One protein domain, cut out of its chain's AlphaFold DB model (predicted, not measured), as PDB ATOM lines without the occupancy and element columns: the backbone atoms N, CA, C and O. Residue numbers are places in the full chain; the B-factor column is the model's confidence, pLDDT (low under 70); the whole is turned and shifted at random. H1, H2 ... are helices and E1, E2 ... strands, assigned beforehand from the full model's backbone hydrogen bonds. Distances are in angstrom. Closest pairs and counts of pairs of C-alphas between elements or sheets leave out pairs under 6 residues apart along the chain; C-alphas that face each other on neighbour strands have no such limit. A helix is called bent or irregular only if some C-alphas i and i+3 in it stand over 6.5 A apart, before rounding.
ATOM      1  N   LYS A  21     -26.126 -13.829  28.103       92.62
ATOM      2  CA  LYS A  21     -25.860 -14.993  28.961       92.62
ATOM      3  C   LYS A  21     -24.387 -15.427  28.958       92.62
ATOM      4  O   LYS A  21     -23.909 -15.916  29.976       92.62
ATOM      5  N   GLY A  22     -23.703 -15.316  27.819       89.88
ATOM      6  CA  GLY A  22     -22.288 -15.670  27.692       89.88
ATOM      7  C   GLY A  22     -21.384 -14.640  28.367       89.88
ATOM      8  O   GLY A  22     -20.454 -15.015  29.073       89.88
ATOM      9  N   LEU A  23     -21.717 -13.355  28.209       89.81
ATOM     10  CA  LEU A  23     -20.940 -12.233  28.746       89.81
ATOM     11  C   LEU A  23     -21.120 -12.034  30.260       89.81
ATOM     12  O   LEU A  23     -20.162 -11.706  30.953       89.81
ATOM     13  N   PHE A  24     -22.335 -12.236  30.777       92.25
ATOM     14  CA  PHE A  24     -22.706 -11.957  32.169       92.25
ATOM     15  C   PHE A  24     -23.398 -13.165  32.807       92.25
ATOM     16  O   PHE A  24     -24.557 -13.098  33.226       92.25
ATOM     17  N   LEU A  25     -22.685 -14.295  32.863       93.06
ATOM     18  CA  LEU A  25     -23.231 -15.560  33.361       93.06
ATOM     19  C   LEU A  25     -23.752 -15.443  34.799       93.06
ATOM     20  O   LEU A  25     -24.850 -15.919  35.085       93.06
ATOM     21  N   ASP A  26     -23.012 -14.772  35.682       91.56
ATOM     22  CA  ASP A  26     -23.385 -14.641  37.092       91.56
ATOM     23  C   ASP A  26     -24.684 -13.840  37.255       91.56
ATOM     24  O   ASP A  26     -25.610 -14.292  37.928       91.56
ATOM     25  N   ILE A  27     -24.845 -12.734  36.520       93.94
ATOM     26  CA  ILE A  27     -26.095 -11.957  36.516       93.94
ATOM     27  C   ILE A  27     -27.248 -12.770  35.910       93.94
ATOM     28  O   ILE A  27     -28.356 -12.773  36.448       93.94
ATOM     29  N   TYR A  28     -26.994 -13.535  34.843       93.50
ATOM     30  CA  TYR A  28     -27.993 -14.431  34.254       93.50
ATOM     31  C   TYR A  28     -28.483 -15.502  35.239       93.50
ATOM     32  O   TYR A  28     -29.659 -15.877  35.215       93.50
ATOM     33  N   THR A  29     -27.620 -16.010  36.128       92.94
ATOM     34  CA  THR A  29     -28.060 -16.973  37.152       92.94
ATOM     35  C   THR A  29     -29.048 -16.360  38.141       92.94
ATOM     36  O   THR A  29     -29.934 -17.079  38.612       92.94
ATOM     37  N   LEU A  30     -28.936 -15.052  38.384       93.88
ATOM     38  CA  LEU A  30     -29.791 -14.268  39.274       93.88
ATOM     39  C   LEU A  30     -31.031 -13.691  38.587       93.88
ATOM     40  O   LEU A  30     -31.899 -13.172  39.283       93.88
ATOM     41  N   ALA A  31     -31.147 -13.778  37.261       93.94
ATOM     42  CA  ALA A  31     -32.296 -13.265  36.522       93.94
ATOM     43  C   ALA A  31     -33.598 -13.972  36.935       93.94
ATOM     44  O   ALA A  31     -33.659 -15.205  36.962       93.94
ATOM     45  N   GLN A  32     -34.645 -13.190  37.223       94.88
ATOM     46  CA  GLN A  32     -35.961 -13.717  37.596       94.88
ATOM     47  C   GLN A  32     -36.602 -14.488  36.443       94.88
ATOM     48  O   GLN A  32     -37.093 -15.599  36.642       94.88
ATOM     49  N   ASP A  33     -36.551 -13.920  35.240       93.44
ATOM     50  CA  ASP A  33     -36.962 -14.593  34.018       93.44
ATOM     51  C   ASP A  33     -35.777 -14.713  33.048       93.44
ATOM     52  O   ASP A  33     -35.206 -13.727  32.567       93.44
ATOM     53  N   LYS A  34     -35.403 -15.968  32.783       92.88
ATOM     54  CA  LYS A  34     -34.306 -16.366  31.890       92.88
ATOM     55  C   LYS A  34     -34.718 -16.422  30.420       92.88
ATOM     56  O   LYS A  34     -33.841 -16.556  29.568       92.88
ATOM     57  N   GLN A  35     -36.018 -16.365  30.143       93.19
ATOM     58  CA  GLN A  35     -36.626 -16.341  28.812       93.19
ATOM     59  C   GLN A  35     -37.254 -14.977  28.493       93.19
ATOM     60  O   GLN A  35     -37.872 -14.840  27.440       93.19
ATOM     61  N   ALA A  36     -37.056 -13.983  29.368       94.31
ATOM     62  CA  ALA A  36     -37.536 -12.622  29.180       94.31
ATOM     63  C   ALA A  36     -37.181 -12.085  27.792       94.31
ATOM     64  O   ALA A  36     -36.081 -12.317  27.266       94.31
ATOM     65  N   LYS A  37     -38.117 -11.345  27.217       93.38
ATOM     66  CA  LYS A  37     -37.916 -10.560  26.008       93.38
ATOM     67  C   LYS A  37     -37.250  -9.243  26.356       93.38
ATOM     68  O   LYS A  37     -37.255  -8.798  27.502       93.38
ATOM     69  N   VAL A  38     -36.688  -8.583  25.353       91.44
ATOM     70  CA  VAL A  38     -36.120  -7.249  25.567       91.44
ATOM     71  C   VAL A  38     -37.187  -6.237  25.962       91.44
ATOM     72  O   VAL A  38     -36.924  -5.431  26.852       91.44
ATOM     73  N   SER A  39     -38.390  -6.320  25.393       91.19
ATOM     74  CA  SER A  39     -39.493  -5.433  25.775       91.19
ATOM     75  C   SER A  39     -39.981  -5.617  27.216       91.19
ATOM     76  O   SER A  39     -40.566  -4.689  27.765       91.19
ATOM     77  N   ASP A  40     -39.683  -6.747  27.868       92.75
ATOM     78  CA  ASP A  40     -40.046  -6.970  29.275       92.75
ATOM     79  C   ASP A  40     -39.171  -6.148  30.238       92.75
ATOM     80  O   ASP A  40     -39.608  -5.795  31.334       92.75
ATOM     81  N   TYR A  41     -37.933  -5.834  29.839       93.25
ATOM     82  CA  TYR A  41     -36.978  -5.073  30.654       93.25
ATOM     83  C   TYR A  41     -36.703  -3.665  30.129       93.25
ATOM     84  O   TYR A  41     -36.081  -2.875  30.840       93.25
ATOM     85  N   LEU A  42     -37.138  -3.340  28.914       91.31
ATOM     86  CA  LEU A  42     -36.897  -2.056  28.271       91.31
ATOM     87  C   LEU A  42     -38.154  -1.188  28.277       91.31
ATOM     88  O   LEU A  42     -39.138  -1.507  27.614       91.31
ATOM     89  N   SER A  43     -38.093  -0.039  28.946       90.00
ATOM     90  CA  SER A  43     -39.137   0.985  28.884       90.00
ATOM     91  C   SER A  43     -38.598   2.321  28.371       90.00
ATOM     92  O   SER A  43     -37.391   2.580  28.355       90.00
ATOM     93  N   TRP A  44     -39.516   3.183  27.931       86.94
ATOM     94  CA  TRP A  44     -39.210   4.521  27.428       86.94
ATOM     95  C   TRP A  44     -39.934   5.567  28.269       86.94
ATOM     96  O   TRP A  44     -41.158   5.531  28.401       86.94
ATOM     97  N   HIS A  45     -39.182   6.523  28.808       86.56
ATOM     98  CA  HIS A  45     -39.715   7.649  29.571       86.56
ATOM     99  C   HIS A  45     -39.183   8.952  28.974       86.56
ATOM    100  O   HIS A  45     -37.990   9.219  29.065       86.56
ATOM    101  N   ASN A  46     -40.050   9.768  28.362       84.12
ATOM    102  CA  ASN A  46     -39.663  11.016  27.680       84.12
ATOM    103  C   ASN A  46     -38.493  10.823  26.691       84.12
ATOM    104  O   ASN A  46     -37.502  11.545  26.755       84.12
ATOM    105  N   ASP A  47     -38.586   9.802  25.835       82.00
ATOM    106  CA  ASP A  47     -37.539   9.382  24.883       82.00
ATOM    107  C   ASP A  47     -36.208   8.926  25.509       82.00
ATOM    108  O   ASP A  47     -35.245   8.640  24.795       82.00
ATOM    109  N   VAL A  48     -36.152   8.773  26.835       85.19
ATOM    110  CA  VAL A  48     -35.021   8.171  27.541       85.19
ATOM    111  C   VAL A  48     -35.271   6.680  27.729       85.19
ATOM    112  O   VAL A  48     -36.306   6.262  28.252       85.19
ATOM    113  N   MET A  49     -34.290   5.887  27.308       88.88
ATOM    114  CA  MET A  49     -34.258   4.441  27.490       88.88
ATOM    115  C   MET A  49     -34.032   4.096  28.968       88.88
ATOM    116  O   MET A  49     -33.078   4.585  29.575       88.88
ATOM    117  N   VAL A  50     -34.873   3.240  29.546       91.50
ATOM    118  CA  VAL A  50     -34.742   2.773  30.933       91.50
ATOM    119  C   VAL A  50     -34.758   1.249  30.966       91.50
ATOM    120  O   VAL A  50     -35.680   0.618  30.457       91.50
ATOM    121  N   TRP A  51     -33.729   0.665  31.580       92.19
ATOM    122  CA  TRP A  51     -33.626  -0.778  31.790       92.19
ATOM    123  C   TRP A  51     -34.070  -1.147  33.206       92.19
ATOM    124  O   TRP A  51     -33.543  -0.612  34.179       92.19
ATOM    125  N   SER A  52     -35.005  -2.088  33.321       92.00
ATOM    126  CA  SER A  52     -35.522  -2.615  34.590       92.00
ATOM    127  C   SER A  52     -35.377  -4.135  34.627       92.00
ATOM    128  O   SER A  52     -36.327  -4.869  34.377       92.00
ATOM    129  N   VAL A  53     -34.161  -4.617  34.898       91.62
ATOM    130  CA  VAL A  53     -33.873  -6.057  34.962       91.62
ATOM    131  C   VAL A  53     -34.245  -6.600  36.338       91.62
ATOM    132  O   VAL A  53     -33.668  -6.199  37.349       91.62
ATOM    133  N   ASN A  54     -35.188  -7.539  36.373       91.94
ATOM    134  CA  ASN A  54     -35.657  -8.140  37.618       91.94
ATOM    135  C   ASN A  54     -34.800  -9.351  38.013       91.94
ATOM    136  O   ASN A  54     -34.570 -10.264  37.213       91.94
ATOM    137  N   LEU A  55     -34.351  -9.373  39.268       92.81
ATOM    138  CA  LEU A  55     -33.534 -10.443  39.839       92.81
ATOM    139  C   LEU A  55     -34.345 -11.262  40.851       92.81
ATOM    140  O   LEU A  55     -35.213 -10.733  41.539       92.81
ATOM    141  N   VAL A  56     -34.033 -12.554  40.981       94.19
ATOM    142  CA  VAL A  56     -34.683 -13.484  41.929       94.19
ATOM    143  C   VAL A  56     -34.490 -13.041  43.384       94.19
ATOM    144  O   VAL A  56     -35.322 -13.329  44.242       94.19
ATOM    145  N   ARG A  57     -33.378 -12.361  43.673       94.06
ATOM    146  CA  ARG A  57     -33.032 -11.833  44.994       94.06
ATOM    147  C   ARG A  57     -32.257 -10.526  44.866       94.06
ATOM    148  O   ARG A  57     -31.719 -10.221  43.805       94.06
ATOM    149  N   SER A  58     -32.145  -9.804  45.975       92.44
ATOM    150  CA  SER A  58     -31.246  -8.657  46.089       92.44
ATOM    151  C   SER A  58     -29.790  -9.059  45.829       92.44
ATOM    152  O   SER A  58     -29.369 -10.176  46.160       92.44
ATOM    153  N   LEU A  59     -29.040  -8.130  45.234       92.00
ATOM    154  CA  LEU A  59     -27.602  -8.255  45.013       92.00
ATOM    155  C   LEU A  59     -26.870  -8.297  46.353       92.00
ATOM    156  O   LEU A  59     -27.219  -7.563  47.278       92.00
ATOM    157  N   GLN A  60     -25.866  -9.160  46.444       92.88
ATOM    158  CA  GLN A  60     -24.897  -9.132  47.536       92.88
ATOM    159  C   GLN A  60     -23.808  -8.103  47.234       92.88
ATOM    160  O   GLN A  60     -23.565  -7.798  46.067       92.88
ATOM    161  N   ASP A  61     -23.109  -7.618  48.262       93.50
ATOM    162  CA  ASP A  61     -22.092  -6.563  48.121       93.50
ATOM    163  C   ASP A  61     -21.026  -6.890  47.060       93.50
ATOM    164  O   ASP A  61     -20.614  -6.014  46.303       93.50
ATOM    165  N   TRP A  62     -20.624  -8.161  46.949       92.38
ATOM    166  CA  TRP A  62     -19.634  -8.613  45.963       92.38
ATOM    167  C   TRP A  62     -20.176  -8.738  44.527       92.38
ATOM    168  O   TRP A  62     -19.384  -8.865  43.604       92.38
ATOM    169  N   GLU A  63     -21.496  -8.701  44.315       92.56
ATOM    170  CA  GLU A  63     -22.144  -8.807  42.990       92.56
ATOM    171  C   GLU A  63     -22.486  -7.430  42.395       92.56
ATOM    172  O   GLU A  63     -22.817  -7.320  41.213       92.56
ATOM    173  N   VAL A  64     -22.425  -6.369  43.210       92.94
ATOM    174  CA  VAL A  64     -22.820  -5.009  42.814       92.94
ATOM    175  C   VAL A  64     -21.944  -4.482  41.681       92.94
ATOM    176  O   VAL A  64     -22.464  -3.901  40.731       92.94
ATOM    177  N   GLU A  65     -20.630  -4.691  41.746       93.81
ATOM    178  CA  GLU A  65     -19.706  -4.189  40.723       93.81
ATOM    179  C   GLU A  65     -19.946  -4.854  39.359       93.81
ATOM    180  O   GLU A  65     -19.987  -4.178  38.329       93.81
ATOM    181  N   ASP A  66     -20.215  -6.158  39.345       91.75
ATOM    182  CA  ASP A  66     -20.546  -6.904  38.128       91.75
ATOM    183  C   ASP A  66     -21.877  -6.452  37.532       91.75
ATOM    184  O   ASP A  66     -21.992  -6.272  36.315       91.75
ATOM    185  N   PHE A  67     -22.866  -6.196  38.388       93.56
ATOM    186  CA  PHE A  67     -24.149  -5.662  37.958       93.56
ATOM    187  C   PHE A  67     -24.024  -4.237  37.399       93.56
ATOM    188  O   PHE A  67     -24.650  -3.921  36.388       93.56
ATOM    189  N   LEU A  68     -23.188  -3.379  37.992       94.00
ATOM    190  CA  LEU A  68     -22.929  -2.036  37.464       94.00
ATOM    191  C   LEU A  68     -22.270  -2.093  36.083       94.00
ATOM    192  O   LEU A  68     -22.710  -1.384  35.177       94.00
ATOM    193  N   ARG A  69     -21.283  -2.978  35.887       94.06
ATOM    194  CA  ARG A  69     -20.669  -3.215  34.566       94.06
ATOM    195  C   ARG A  69     -21.696  -3.702  33.544       94.06
ATOM    196  O   ARG A  69     -21.681  -3.259  32.395       94.06
ATOM    197  N   PHE A  70     -22.603  -4.580  33.963       93.94
ATOM    198  CA  PHE A  70     -23.706  -5.062  33.137       93.94
ATOM    199  C   PHE A  70     -24.667  -3.935  32.731       93.94
ATOM    200  O   PHE A  70     -24.949  -3.769  31.545       93.94
ATOM    201  N   ILE A  71     -25.125  -3.113  33.678       93.19
ATOM    202  CA  ILE A  71     -26.003  -1.973  33.382       93.19
ATOM    203  C   ILE A  71     -25.298  -0.964  32.467       93.19
ATOM    204  O   ILE A  71     -25.877  -0.541  31.467       93.19
ATOM    205  N   GLU A  72     -24.035  -0.621  32.736       93.50
ATOM    206  CA  GLU A  72     -23.253   0.269  31.868       93.50
ATOM    207  C   GLU A  72     -23.163  -0.278  30.433       93.50
ATOM    208  O   GLU A  72     -23.296   0.472  29.462       93.50
ATOM    209  N   PHE A  73     -22.989  -1.593  30.283       92.50
ATOM    210  CA  PHE A  73     -22.998  -2.259  28.983       92.50
ATOM    211  C   PHE A  73     -24.351  -2.140  28.265       92.50
ATOM    212  O   PHE A  73     -24.370  -1.839  27.068       92.50
ATOM    213  N   LEU A  74     -25.474  -2.329  28.971       91.62
ATOM    214  CA  LEU A  74     -26.818  -2.181  28.394       91.62
ATOM    215  C   LEU A  74     -27.074  -0.756  27.896       91.62
ATOM    216  O   LEU A  74     -27.612  -0.567  26.805       91.62
ATOM    217  N   TYR A  75     -26.652   0.255  28.655       90.94
ATOM    218  CA  TYR A  75     -26.829   1.660  28.278       90.94
ATOM    219  C   TYR A  75     -25.937   2.110  27.111       90.94
ATOM    220  O   TYR A  75     -26.231   3.121  26.474       90.94
ATOM    221  N   LYS A  76     -24.885   1.353  26.774       89.81
ATOM    222  CA  LYS A  76     -24.088   1.572  25.554       89.81
ATOM    223  C   LYS A  76     -24.788   1.070  24.285       89.81
ATOM    224  O   LYS A  76     -24.413   1.488  23.187       89.81
ATOM    225  N   GLN A  77     -25.788   0.193  24.408       87.25
ATOM    226  CA  GLN A  77     -26.479  -0.380  23.254       87.25
ATOM    227  C   GLN A  77     -27.409   0.646  22.595       87.25
ATOM    228  O   GLN A  77     -28.124   1.396  23.257       87.25
ATOM    229  N   LYS A  78     -27.436   0.652  21.259       82.56
ATOM    230  CA  LYS A  78     -28.324   1.523  20.477       82.56
ATOM    231  C   LYS A  78     -29.616   0.789  20.137       82.56
ATOM    232  O   LYS A  78     -29.657   0.018  19.174       82.56
ATOM    233  N   VAL A  79     -30.678   1.066  20.888       82.06
ATOM    234  CA  VAL A  79     -32.033   0.584  20.586       82.06
ATOM    235  C   VAL A  79     -32.832   1.693  19.912       82.06
ATOM    236  O   VAL A  79     -32.728   2.862  20.280       82.06
ATOM    237  N   LYS A  80     -33.603   1.342  18.882       80.38
ATOM    238  CA  LYS A  80     -34.424   2.302  18.148       80.38
ATOM    239  C   LYS A  80     -35.859   2.270  18.661       80.38
ATOM    240  O   LYS A  80     -36.509   1.233  18.578       80.38
ATOM    241  N   ASN A  81     -36.354   3.413  19.127       77.50
ATOM    242  CA  ASN A  81     -37.764   3.580  19.461       77.50
ATOM    243  C   ASN A  81     -38.603   3.663  18.171       77.50
ATOM    244  O   ASN A  81     -38.209   4.347  17.227       77.50
ATOM    245  N   GLY A  82     -39.749   2.981  18.116       75.50
ATOM    246  CA  GLY A  82     -40.695   3.096  16.998       75.50
ATOM    247  C   GLY A  82     -40.491   2.137  15.815       75.50
ATOM    248  O   GLY A  82     -41.331   2.113  14.917       75.50
ATOM    249  N   GLU A  83     -39.416   1.344  15.780       82.44
ATOM    250  CA  GLU A  83     -39.161   0.368  14.709       82.44
ATOM    251  C   GLU A  83     -39.484  -1.065  15.167       82.44
ATOM    252  O   GLU A  83     -39.164  -1.461  16.286       82.44
ATOM    253  N   MET A  84     -40.072  -1.877  14.281       83.50
ATOM    254  CA  MET A  84     -40.242  -3.314  14.525       83.50
ATOM    255  C   MET A  84     -38.898  -4.047  14.518       83.50
ATOM    256  O   MET A  84     -37.941  -3.652  13.842       83.50
ATOM    257  N   ASP A  85     -38.843  -5.157  15.247       86.62
ATOM    258  CA  ASP A  85     -37.683  -6.037  15.228       86.62
ATOM    259  C   ASP A  85     -37.420  -6.589  13.824       86.62
ATOM    260  O   ASP A  85     -38.328  -6.965  13.082       86.62
ATOM    261  N   SER A  86     -36.142  -6.643  13.456       83.88
ATOM    262  CA  SER A  86     -35.694  -7.188  12.178       83.88
ATOM    263  C   SER A  86     -34.400  -7.970  12.358       83.88
ATOM    264  O   SER A  86     -33.469  -7.525  13.035       83.88
ATOM    265  N   MET A  87     -34.341  -9.144  11.727       83.81
ATOM    266  CA  MET A  87     -33.121  -9.942  11.654       83.81
ATOM    267  C   MET A  87     -32.097  -9.240  10.762       83.81
ATOM    268  O   MET A  87     -32.415  -8.827   9.647       83.81
ATOM    269  N   LYS A  88     -30.856  -9.145  11.246       85.06
ATOM    270  CA  LYS A  88     -29.729  -8.604  10.486       85.06
ATOM    271  C   LYS A  88     -28.652  -9.655  10.286       85.06
ATOM    272  O   LYS A  88     -28.334 -10.435  11.175       85.06
ATOM    273  N   TRP A  89     -28.084  -9.647   9.091       87.44
ATOM    274  CA  TRP A  89     -26.978 -10.499   8.704       87.44
ATOM    275  C   TRP A  89     -25.645  -9.781   8.940       87.44
ATOM    276  O   TRP A  89     -25.277  -8.873   8.197       87.44
ATOM    277  N   ASN A  90     -24.890 -10.219   9.948       81.38
ATOM    278  CA  ASN A  90     -23.667  -9.540  10.411       81.38
ATOM    279  C   ASN A  90     -22.461  -9.672   9.456       81.38
ATOM    280  O   ASN A  90     -21.384  -9.145   9.727       81.38
ATOM    281  N   HIS A  91     -22.622 -10.352   8.315       81.31
ATOM    282  CA  HIS A  91     -21.555 -10.576   7.331       81.31
ATOM    283  C   HIS A  91     -21.772  -9.833   6.003       81.31
ATOM    284  O   HIS A  91     -21.115 -10.140   5.002       81.31
ATOM    285  N   THR A  92     -22.678  -8.854   5.973       83.75
ATOM    286  CA  THR A  92     -22.841  -7.895   4.871       83.75
ATOM    287  C   THR A  92     -23.006  -6.484   5.432       83.75
ATOM    288  O   THR A  92     -23.602  -6.278   6.484       83.75
ATOM    289  N   LYS A  93     -22.497  -5.470   4.717       81.94
ATOM    290  CA  LYS A  93     -22.636  -4.060   5.136       81.94
ATOM    291  C   LYS A  93     -24.088  -3.572   5.111       81.94
ATOM    292  O   LYS A  93     -24.430  -2.640   5.826       81.94
ATOM    293  N   SER A  94     -24.922  -4.184   4.273       84.38
ATOM    294  CA  SER A  94     -26.353  -3.894   4.180       84.38
ATOM    295  C   SER A  94     -27.150  -4.463   5.357       84.38
ATOM    296  O   SER A  94     -28.294  -4.065   5.551       84.38
ATOM    297  N   GLY A  95     -26.586  -5.411   6.116       83.62
ATOM    298  CA  GLY A  95     -27.323  -6.186   7.110       83.62
ATOM    299  C   GLY A  95     -28.338  -7.156   6.498       83.62
ATOM    300  O   GLY A  95     -29.078  -7.796   7.238       83.62
ATOM    301  N   MET A  96     -28.385  -7.286   5.168       87.44
ATOM    302  CA  MET A  96     -29.287  -8.198   4.468       87.44
ATOM    303  C   MET A  96     -28.617  -9.547   4.246       87.44
ATOM    304  O   MET A  96     -27.428  -9.620   3.917       87.44
ATOM    305  N   PHE A  97     -29.393 -10.618   4.394       85.75
ATOM    306  CA  PHE A  97     -28.906 -11.960   4.116       85.75
ATOM    307  C   PHE A  97     -28.553 -12.109   2.636       85.75
ATOM    308  O   PHE A  97     -29.386 -11.907   1.752       85.75
ATOM    309  N   GLU A  98     -27.317 -12.518   2.368       88.06
ATOM    310  CA  GLU A  98     -26.862 -12.864   1.029       88.06
ATOM    311  C   GLU A  98     -26.383 -14.310   1.012       88.06
ATOM    312  O   GLU A  98     -25.463 -14.685   1.743       88.06
ATOM    313  N   VAL A  99     -26.933 -15.101   0.087       85.12
ATOM    314  CA  VAL A  99     -26.544 -16.503  -0.128       85.12
ATOM    315  C   VAL A  99     -25.026 -16.632  -0.301       85.12
ATOM    316  O   VAL A  99     -24.396 -17.502   0.294       85.12
ATOM    317  N   ARG A 100     -24.402 -15.713  -1.049       82.31
ATOM    318  CA  ARG A 100     -22.945 -15.671  -1.241       82.31
ATOM    319  C   ARG A 100     -22.177 -15.508   0.073       82.31
ATOM    320  O   ARG A 100     -21.146 -16.154   0.247       82.31
ATOM    321  N   SER A 101     -22.652 -14.641   0.962       84.12
ATOM    322  CA  SER A 101     -22.018 -14.386   2.257       84.12
ATOM    323  C   SER A 101     -22.127 -15.619   3.162       84.12
ATOM    324  O   SER A 101     -21.121 -16.069   3.709       84.12
ATOM    325  N   PHE A 102     -23.299 -16.262   3.199       83.25
ATOM    326  CA  PHE A 102     -23.519 -17.513   3.930       83.25
ATOM    327  C   PHE A 102     -22.612 -18.658   3.454       83.25
ATOM    328  O   PHE A 102     -21.899 -19.263   4.257       83.25
ATOM    329  N   TYR A 103     -22.553 -18.914   2.142       78.06
ATOM    330  CA  TYR A 103     -21.649 -19.932   1.594       78.06
ATOM    331  C   TYR A 103     -20.172 -19.596   1.826       78.06
ATOM    332  O   TYR A 103     -19.364 -20.507   2.001       78.06
ATOM    333  N   GLY A 104     -19.814 -18.308   1.860       77.06
ATOM    334  CA  GLY A 104     -18.468 -17.859   2.213       77.06
ATOM    335  C   GLY A 104     -18.056 -18.247   3.637       77.06
ATOM    336  O   GLY A 104     -16.898 -18.597   3.851       77.06
ATOM    337  N   LEU A 105     -18.992 -18.247   4.589       78.19
ATOM    338  CA  LEU A 105     -18.751 -18.710   5.961       78.19
ATOM    339  C   LEU A 105     -18.651 -20.232   6.036       78.19
ATOM    340  O   LEU A 105     -17.707 -20.754   6.624       78.19
ATOM    341  N   LEU A 106     -19.590 -20.939   5.399       77.25
ATOM    342  CA  LEU A 106     -19.623 -22.406   5.398       77.25
ATOM    343  C   LEU A 106     -18.396 -23.030   4.735       77.25
ATOM    344  O   LEU A 106     -17.923 -24.076   5.169       77.25
ATOM    345  N   SER A 107     -17.878 -22.397   3.682       70.75
ATOM    346  CA  SER A 107     -16.724 -22.916   2.937       70.75
ATOM    347  C   SER A 107     -15.407 -22.801   3.716       70.75
ATOM    348  O   SER A 107     -14.386 -23.314   3.259       70.75
ATOM    349  N   GLY A 108     -15.415 -22.143   4.883       58.41
ATOM    350  CA  GLY A 108     -14.220 -21.780   5.633       58.41
ATOM    351  C   GLY A 108     -13.375 -20.737   4.891       58.41
ATOM    352  O   GLY A 108     -13.343 -20.668   3.664       58.41
TER     353      GLY A 108
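Overview. This is residues 21 to 108 of the 329 residues of the protein "zf-RVT domain-containing protein" of Fagus sylvatica (UniProt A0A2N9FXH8). A loose head, made of H1, H2, the hairpin E1-E2 and the long helix H3, stands at one end, and residues 77 to 98 lead away from it to H4, alone at the other. The 88 printed residues, mostly helix by class but under half in named elements, hold H1 H2 E1 E2 H3 H4 in that order, the strands antiparallel. The whole is loose, radius of gyration of the C-alphas 17.1 A, spanning 50 by 36 by 21 A.

Arrangement. H1, residues 25 to 30, is close to but not clearly touching H3, residues 61 to 76; their closest C-alphas, Ile 27 and Phe 67, are 6.7 A apart. E1, residues 42 to 45, and E2, residues 48 to 51, form a hairpin; N 43 and O 50, 2.9 A apart, are within hydrogen-bond range. The closest C-alphas of E2 and H3, Trp 51 and Leu 74, are 7.7 A apart. H4, residues 99 to 106, is apart from H3. Every O i to N i+4 pair is within range in H1 and H4, 10 of 12 in H3; H2, residues 38 to 41, is too short for one.

Along the chain. H1 begins at C-alpha 25 (-23.231, -15.560, 33.361). H3 is 24.1 A long and only just irregular: C-alphas 62 and 65 are 6.9 A apart. H4, 10.6 A, ends at C-alpha 106 (-19.623, -22.406, 5.398).

Size, cuts and confidence. The printed part has no cut. The link H3 to H4 is long. Residue 108 is under 70 in pLDDT.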